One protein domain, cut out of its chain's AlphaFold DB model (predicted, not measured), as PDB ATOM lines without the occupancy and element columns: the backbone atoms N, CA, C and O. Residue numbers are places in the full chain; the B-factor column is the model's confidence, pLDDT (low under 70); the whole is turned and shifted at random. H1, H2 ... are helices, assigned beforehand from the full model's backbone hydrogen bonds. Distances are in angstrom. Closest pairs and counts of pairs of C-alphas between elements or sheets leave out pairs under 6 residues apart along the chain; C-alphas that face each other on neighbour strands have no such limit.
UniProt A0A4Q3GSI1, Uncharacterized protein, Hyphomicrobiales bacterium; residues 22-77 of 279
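What this domain is: This is residues 22 to 77 of the 279 residues of an uncharacterized protein of Hyphomicrobiales bacterium (UniProt A0A4Q3GSI1). What shape do these atoms make? Three helices pack together in a small triangle: H1 and H3 lie side by side and run the same way, while H2 runs back against both and crosses H1. What is it built of? The printed part has 56 residues with three named helices in the order H1, H2, H3 and no named strand; the class is all helix. How tightly is it gathered? It is compact, with a radius of gyration of the C-alphas of 9.7 A and spans of 25 by 17 by 16 A.

Where its parts are: Where does the first helix lie? H1 holds residues 25 to 37, from C-alpha 25 at (-26.622, -44.801, -38.593), and measures 18.4 A. Which helices follow? H2 holds residues 46 to 57 and measures 16.6 A. H3, residues 62 to 75, measures 19.9 A and ends with C-alpha 75 at (-43.739, -30.111, -41.200).

How they stand to each other: How does H1 stand to the others? H1 touches H2 with residues 29 to 33 alone, closest at the C-alphas of Asp 29 and Leu 55, 6.5 A, at a steep tilt of 53 degrees, opposite ways. H1 touches H3, closest at the C-alphas of Ala 25 and Ala 62, 4.8 A, at a shallow tilt of 18 degrees, the same way. How do H2 and H3 meet? They form a helical hairpin and touch, closest at the C-alphas of Ala 47 and Ala 72, 4.7 A, running opposite ways at a tilt of 36 degrees, only just steep. What do the backbones show? In H1, H2 and H3 every O i to N i+4 pair is within hydrogen-bond range.

The domain as a whole: How far does it reach? The two C-alphas farthest apart, those of Glu 22 and Ala 44, are 28.4 A apart. Are there cuts or long links? The printed part has no cut; the link from H1 to H2 is short, and that from H2 to H3 is tight. Is confidence low anywhere? The mean pLDDT of the printed part is 94.0, and no printed residue is under 70.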
ATOM      1  N   GLU A  22     -29.051 -45.012 -28.215       86.06
ATOM      2  CA  GLU A  22     -28.333 -44.248 -29.230       86.06
ATOM      3  C   GLU A  22     -28.559 -44.930 -30.585       86.06
ATOM      4  O   GLU A  22     -28.137 -46.083 -30.754       86.06
ATOM      5  N   PRO A  23     -29.287 -44.282 -31.513       87.38
ATOM      6  CA  PRO A  23     -29.641 -44.903 -32.778       87.38
ATOM      7  C   PRO A  23     -28.396 -45.110 -33.637       87.38
ATOM      8  O   PRO A  23     -27.542 -44.226 -33.724       87.38
ATOM      9  N   GLN A  24     -28.287 -46.279 -34.265       91.38
ATOM     10  CA  GLN A  24     -27.213 -46.542 -35.218       91.38
ATOM     11  C   GLN A  24     -27.510 -45.854 -36.558       91.38
ATOM     12  O   GLN A  24     -28.669 -45.601 -36.889       91.38
ATOM     13  N   ALA A  25     -26.469 -45.527 -37.329       91.81
ATOM     14  CA  ALA A  25     -26.622 -44.801 -38.593       91.81
ATOM     15  C   ALA A  25     -27.513 -45.551 -39.597       91.81
ATOM     16  O   ALA A  25     -28.448 -44.969 -40.134       91.81
ATOM     17  N   ASP A  26     -27.306 -46.859 -39.754       94.38
ATOM     18  CA  ASP A  26     -28.097 -47.720 -40.639       94.38
ATOM     19  C   ASP A  26     -29.578 -47.809 -40.231       94.38
ATOM     20  O   ASP A  26     -30.466 -47.870 -41.089       94.38
ATOM     21  N   GLU A  27     -29.866 -47.781 -38.925       93.25
ATOM     22  CA  GLU A  27     -31.237 -47.720 -38.411       93.25
ATOM     23  C   GLU A  27     -31.915 -46.393 -38.769       93.25
ATOM     24  O   GLU A  27     -33.088 -46.391 -39.153       93.25
ATOM     25  N   VAL A  28     -31.195 -45.271 -38.654       94.75
ATOM     26  CA  VAL A  28     -31.729 -43.946 -38.999       94.75
ATOM     27  C   VAL A  28     -31.938 -43.824 -40.502       94.75
ATOM     28  O   VAL A  28     -33.024 -43.418 -40.904       94.75
ATOM     29  N   ASP A  29     -30.978 -44.248 -41.324       95.06
ATOM     30  CA  ASP A  29     -31.099 -44.222 -42.786       95.06
ATOM     31  C   ASP A  29     -32.323 -45.020 -43.253       95.06
ATOM     32  O   ASP A  29     -33.165 -44.519 -44.003       95.06
ATOM     33  N   SER A  30     -32.483 -46.240 -42.726       94.94
ATOM     34  CA  SER A  30     -33.640 -47.097 -43.017       94.94
ATOM     35  C   SER A  30     -34.957 -46.441 -42.600       94.94
ATOM     36  O   SER A  30     -35.961 -46.525 -43.310       94.94
ATOM     37  N   LEU A  31     -34.966 -45.776 -41.441       95.75
ATOM     38  CA  LEU A  31     -36.145 -45.098 -40.918       95.75
ATOM     39  C   LEU A  31     -36.516 -43.861 -41.747       95.75
ATOM     40  O   LEU A  31     -37.700 -43.649 -42.015       95.75
ATOM     41  N   VAL A  32     -35.530 -43.062 -42.162       96.56
ATOM     42  CA  VAL A  32     -35.726 -41.878 -43.010       96.56
ATOM     43  C   VAL A  32     -36.257 -42.301 -44.378       96.56
ATOM     44  O   VAL A  32     -37.271 -41.759 -44.818       96.56
ATOM     45  N   GLN A  33     -35.652 -43.314 -45.009       96.94
ATOM     46  CA  GLN A  33     -36.138 -43.855 -46.282       96.94
ATOM     47  C   GLN A  33     -37.592 -44.323 -46.164       96.94
ATOM     48  O   GLN A  33     -38.449 -43.922 -46.950       96.94
ATOM     49  N   LEU A  34     -37.903 -45.104 -45.125       95.81
ATOM     50  CA  LEU A  34     -39.259 -45.594 -44.909       95.81
ATOM     51  C   LEU A  34     -40.251 -44.449 -44.645       95.81
ATOM     52  O   LEU A  34     -41.398 -44.518 -45.082       95.81
ATOM     53  N   ALA A  35     -39.838 -43.377 -43.966       96.69
ATOM     54  CA  ALA A  35     -40.676 -42.199 -43.775       96.69
ATOM     55  C   ALA A  35     -40.979 -41.480 -45.105       96.69
ATOM     56  O   ALA A  35     -42.112 -41.027 -45.288       96.69
ATOM     57  N   PHE A  36     -40.023 -41.408 -46.042       97.44
ATOM     58  CA  PHE A  36     -40.262 -40.891 -47.398       97.44
ATOM     59  C   PHE A  36     -41.222 -41.785 -48.185       97.44
ATOM     60  O   PHE A  36     -42.206 -41.287 -48.737       97.44
ATOM     61  N   ASP A  37     -41.001 -43.101 -48.175       95.69
ATOM     62  CA  ASP A  37     -41.854 -44.073 -48.874       95.69
ATOM     63  C   ASP A  37     -43.296 -44.015 -48.358       95.69
ATOM     64  O   ASP A  37     -44.275 -44.046 -49.109       95.69
ATOM     65  N   GLN A  38     -43.429 -43.861 -47.041       95.44
ATOM     66  CA  GLN A  38     -44.703 -43.678 -46.371       95.44
ATOM     67  C   GLN A  38     -45.209 -42.241 -46.448       95.44
ATOM     68  O   GLN A  38     -46.221 -41.968 -45.823       95.44
ATOM     69  N   LYS A  39     -44.583 -41.319 -47.192       96.56
ATOM     70  CA  LYS A  39     -44.964 -39.896 -47.315       96.56
ATOM     71  C   LYS A  39     -45.267 -39.230 -45.965       96.56
ATOM     72  O   LYS A  39     -46.243 -38.494 -45.836       96.56
ATOM     73  N   LEU A  40     -44.493 -39.577 -44.941       95.75
ATOM     74  CA  LEU A  40     -44.521 -38.922 -43.631       95.75
ATOM     75  C   LEU A  40     -43.562 -37.743 -43.579       95.75
ATOM     76  O   LEU A  40     -43.716 -36.888 -42.723       95.75
ATOM     77  N   VAL A  41     -42.598 -37.712 -44.495       96.62
ATOM     78  CA  VAL A  41     -41.711 -36.586 -44.777       96.62
ATOM     79  C   VAL A  41     -41.800 -36.245 -46.264       96.62
ATOM     80  O   VAL A  41     -42.223 -37.069 -47.080       96.62
ATOM     81  N   SER A  42     -41.415 -35.023 -46.628       96.75
ATOM     82  CA  SER A  42     -41.430 -34.557 -48.015       96.75
ATOM     83  C   SER A  42     -40.209 -33.699 -48.303       96.75
ATOM     84  O   SER A  42     -39.959 -32.730 -47.594       96.75
ATOM     85  N   ALA A  43     -39.494 -33.995 -49.391       96.69
ATOM     86  CA  ALA A  43     -38.348 -33.198 -49.834       96.69
ATOM     87  C   ALA A  43     -38.743 -31.769 -50.262       96.69
ATOM     88  O   ALA A  43     -37.881 -30.922 -50.468       96.69
ATOM     89  N   ALA A  44     -40.045 -31.483 -50.375       96.25
ATOM     90  CA  ALA A  44     -40.550 -30.136 -50.620       96.25
ATOM     91  C   ALA A  44     -40.491 -29.227 -49.377       96.25
ATOM     92  O   ALA A  44     -40.627 -28.012 -49.524       96.25
ATOM     93  N   THR A  45     -40.313 -29.778 -48.168       95.81
ATOM     94  CA  THR A  45     -40.118 -28.966 -46.957       95.81
ATOM     95  C   THR A  45     -38.626 -28.737 -46.689       95.81
ATOM     96  O   THR A  45     -37.799 -29.568 -47.081       95.81
ATOM     97  N   PRO A  46     -38.234 -27.637 -46.016       96.38
ATOM     98  CA  PRO A  46     -36.829 -27.375 -45.705       96.38
ATOM     99  C   PRO A  46     -36.162 -28.496 -44.896       96.38
ATOM    100  O   PRO A  46     -35.028 -28.875 -45.201       96.38
ATOM    101  N   ALA A  47     -36.845 -29.051 -43.887       95.12
ATOM    102  CA  ALA A  47     -36.298 -30.154 -43.100       95.12
ATOM    103  C   ALA A  47     -36.212 -31.454 -43.917       95.12
ATOM    104  O   ALA A  47     -35.202 -32.158 -43.847       95.12
ATOM    105  N   GLY A  48     -37.214 -31.738 -44.755       96.00
ATOM    106  CA  GLY A  48     -37.207 -32.909 -45.628       96.00
ATOM    107  C   GLY A  48     -36.114 -32.858 -46.698       96.00
ATOM    108  O   GLY A  48     -35.421 -33.850 -46.892       96.00
ATOM    109  N   ALA A  49     -35.871 -31.704 -47.327       96.62
ATOM    110  CA  ALA A  49     -34.763 -31.538 -48.274       96.62
ATOM    111  C   ALA A  49     -33.398 -31.815 -47.619       96.62
ATOM    112  O   ALA A  49     -32.520 -32.434 -48.217       96.62
ATOM    113  N   ARG A  50     -33.217 -31.400 -46.359       96.19
ATOM    114  CA  ARG A  50     -31.989 -31.686 -45.606       96.19
ATOM    115  C   ARG A  50     -31.830 -33.173 -45.266       96.19
ATOM    116  O   ARG A  50     -30.697 -33.643 -45.247       96.19
ATOM    117  N   LEU A  51     -32.921 -33.903 -45.014       95.12
ATOM    118  CA  LEU A  51     -32.881 -35.363 -44.832       95.12
ATOM    119  C   LEU A  51     -32.569 -36.102 -46.127       95.12
ATOM    120  O   LEU A  51     -31.800 -37.054 -46.107       95.12
ATOM    121  N   ASP A  52     -33.129 -35.650 -47.244       95.62
ATOM    122  CA  ASP A  52     -32.836 -36.216 -48.562       95.62
ATOM    123  C   ASP A  52     -31.348 -36.042 -48.913       95.62
ATOM    124  O   ASP A  52     -30.656 -36.994 -49.276       95.62
ATOM    125  N   MET A  53     -30.797 -34.849 -48.657       94.25
ATOM    126  CA  MET A  53     -29.352 -34.614 -48.748       94.25
ATOM    127  C   MET A  53     -28.543 -35.511 -47.801       94.25
ATOM    128  O   MET A  53     -27.454 -35.951 -48.163       94.25
ATOM    129  N   HIS A  54     -29.046 -35.772 -46.593       92.81
ATOM    130  CA  HIS A  54     -28.393 -36.686 -45.663       92.81
ATOM    131  C   HIS A  54     -28.331 -38.112 -46.211       92.81
ATOM    132  O   HIS A  54     -27.241 -38.677 -46.231       92.81
ATOM    133  N   LEU A  55     -29.435 -38.645 -46.741       91.38
ATOM    134  CA  LEU A  55     -29.449 -39.960 -47.386       91.38
ATOM    135  C   LEU A  55     -28.480 -40.035 -48.576       91.38
ATOM    136  O   LEU A  55     -27.823 -41.052 -48.781       91.38
ATOM    137  N   ALA A  56     -28.365 -38.955 -49.353       93.44
ATOM    138  CA  ALA A  56     -27.498 -38.919 -50.526       93.44
ATOM    139  C   ALA A  56     -25.997 -38.814 -50.191       93.44
ATOM    140  O   ALA A  56     -25.167 -39.340 -50.935       93.44
ATOM    141  N   PHE A  57     -25.632 -38.109 -49.111       94.44
ATOM    142  CA  PHE A  57     -24.239 -37.705 -48.856       94.44
ATOM    143  C   PHE A  57     -23.678 -38.094 -47.480       94.44
ATOM    144  O   PHE A  57     -22.486 -37.891 -47.248       94.44
ATOM    145  N   GLY A  58     -24.492 -38.609 -46.554       90.62
ATOM    146  CA  GLY A  58     -24.055 -39.006 -45.209       90.62
ATOM    147  C   GLY A  58     -23.530 -37.845 -44.354       90.62
ATOM    148  O   GLY A  58     -22.623 -38.020 -43.547       90.62
ATOM    149  N   ASN A  59     -24.052 -36.630 -44.547       86.69
ATOM    150  CA  ASN A  59     -23.500 -35.400 -43.959       86.69
ATOM    151  C   ASN A  59     -23.943 -35.099 -42.510       86.69
ATOM    152  O   ASN A  59     -23.582 -34.048 -41.978       86.69
ATOM    153  N   LEU A  60     -24.729 -35.977 -41.880       90.19
ATOM    154  CA  LEU A  60     -25.197 -35.838 -40.497       90.19
ATOM    155  C   LEU A  60     -24.823 -37.092 -39.709       90.19
ATOM    156  O   LEU A  60     -24.844 -38.194 -40.251       90.19
ATOM    157  N   ASP A  61     -24.528 -36.927 -38.421       93.31
ATOM    158  CA  ASP A  61     -24.520 -38.059 -37.498       93.31
ATOM    159  C   ASP A  61     -25.949 -38.579 -37.249       93.31
ATOM    160  O   ASP A  61     -26.940 -37.866 -37.445       93.31
ATOM    161  N   ALA A  62     -26.059 -39.836 -36.810       91.56
ATOM    162  CA  ALA A  62     -27.346 -40.500 -36.602       91.56
ATOM    163  C   ALA A  62     -28.272 -39.741 -35.622       91.56
ATOM    164  O   ALA A  62     -29.451 -39.561 -35.943       91.56
ATOM    165  N   PRO A  63     -27.797 -39.212 -34.471       91.12
ATOM    166  CA  PRO A  63     -28.638 -38.397 -33.588       91.12
ATOM    167  C   PRO A  63     -29.185 -37.118 -34.243       91.12
ATOM    168  O   PRO A  63     -30.339 -36.746 -34.007       91.12
ATOM    169  N   SER A  64     -28.375 -36.435 -35.055       91.94
ATOM    170  CA  SER A  64     -28.773 -35.213 -35.761       91.94
ATOM    171  C   SER A  64     -29.770 -35.507 -36.875       91.94
ATOM    172  O   SER A  64     -30.765 -34.791 -37.002       91.94
ATOM    173  N   ALA A  65     -29.549 -36.578 -37.641       94.56
ATOM    174  CA  ALA A  65     -30.485 -37.047 -38.658       94.56
ATOM    175  C   ALA A  65     -31.827 -37.476 -38.042       94.56
ATOM    176  O   ALA A  65     -32.883 -37.060 -38.517       94.56
ATOM    177  N   TYR A  66     -31.807 -38.208 -36.925       93.69
ATOM    178  CA  TYR A  66     -33.024 -38.599 -36.209       93.69
ATOM    179  C   TYR A  66     -33.817 -37.391 -35.687       93.69
ATOM    180  O   TYR A  66     -35.045 -37.361 -35.772       93.69
ATOM    181  N   ARG A  67     -33.134 -36.367 -35.160       91.06
ATOM    182  CA  ARG A  67     -33.793 -35.120 -34.742       91.06
ATOM    183  C   ARG A  67     -34.467 -34.432 -35.922       91.06
ATOM    184  O   ARG A  67     -35.639 -34.087 -35.838       91.06
ATOM    185  N   LEU A  68     -33.725 -34.280 -37.016       94.38
ATOM    186  CA  LEU A  68     -34.221 -33.643 -38.229       94.38
ATOM    187  C   LEU A  68     -35.410 -34.410 -38.833       94.38
ATOM    188  O   LEU A  68     -36.320 -33.789 -39.377       94.38
ATOM    189  N   LEU A  69     -35.445 -35.739 -38.687       95.50
ATOM    190  CA  LEU A  69     -36.593 -36.573 -39.047       95.50
ATOM    191  C   LEU A  69     -37.862 -36.174 -38.281       95.50
ATOM    192  O   LEU A  69     -38.929 -36.107 -38.885       95.50
ATOM    193  N   GLY A  70     -37.753 -35.867 -36.985       92.88
ATOM    194  CA  GLY A  70     -38.863 -35.337 -36.185       92.88
ATOM    195  C   GLY A  70     -39.425 -34.030 -36.738       92.88
ATOM    196  O   GLY A  70     -40.635 -33.917 -36.944       92.88
ATOM    197  N   ASP A  71     -38.538 -33.082 -37.040       91.50
ATOM    198  CA  ASP A  71     -38.911 -31.775 -37.593       91.50
ATOM    199  C   ASP A  71     -39.585 -31.933 -38.966       91.50
ATOM    200  O   ASP A  71     -40.684 -31.423 -39.191       91.50
ATOM    201  N   ALA A  72     -38.983 -32.722 -39.861       95.00
ATOM    202  CA  ALA A  72     -39.529 -32.977 -41.191       95.00
ATOM    203  C   ALA A  72     -40.890 -33.681 -41.147       95.00
ATOM    204  O   ALA A  72     -41.775 -33.359 -41.941       95.00
ATOM    205  N   ALA A  73     -41.079 -34.627 -40.223       95.00
ATOM    206  CA  ALA A  73     -42.346 -35.332 -40.072       95.00
ATOM    207  C   ALA A  73     -43.452 -34.415 -39.536       95.00
ATOM    208  O   ALA A  73     -44.608 -34.513 -39.957       95.00
ATOM    209  N   SER A  74     -43.099 -33.500 -38.629       92.12
ATOM    210  CA  SER A  74     -44.013 -32.466 -38.148       92.12
ATOM    211  C   SER A  74     -44.439 -31.528 -39.284       92.12
ATOM    212  O   SER A  74     -45.637 -31.363 -39.515       92.12
ATOM    213  N   GLU A  75     -43.480 -31.000 -40.055       92.88
ATOM    214  CA  GLU A  75     -43.739 -30.111 -41.200       92.88
ATOM    215  C   GLU A  75     -44.606 -30.770 -42.285       92.88
ATOM    216  O   GLU A  75     -45.491 -30.130 -42.854       92.88
ATOM    217  N   ALA A  76     -44.373 -32.054 -42.566       93.75
ATOM    218  CA  ALA A  76     -45.099 -32.806 -43.587       93.75
ATOM    219  C   ALA A  76     -46.462 -33.351 -43.116       93.75
ATOM    220  O   ALA A  76     -47.194 -33.940 -43.913       93.75
ATOM    221  N   GLY A  77     -46.839 -33.146 -41.848       94.62
ATOM    222  CA  GLY A  77     -48.150 -33.535 -41.329       94.62
ATOM    223  C   GLY A  77     -48.284 -35.019 -40.976       94.62
ATOM    224  O   GLY A  77     -49.375 -35.578 -41.099       94.62
TER     225      GLY A  77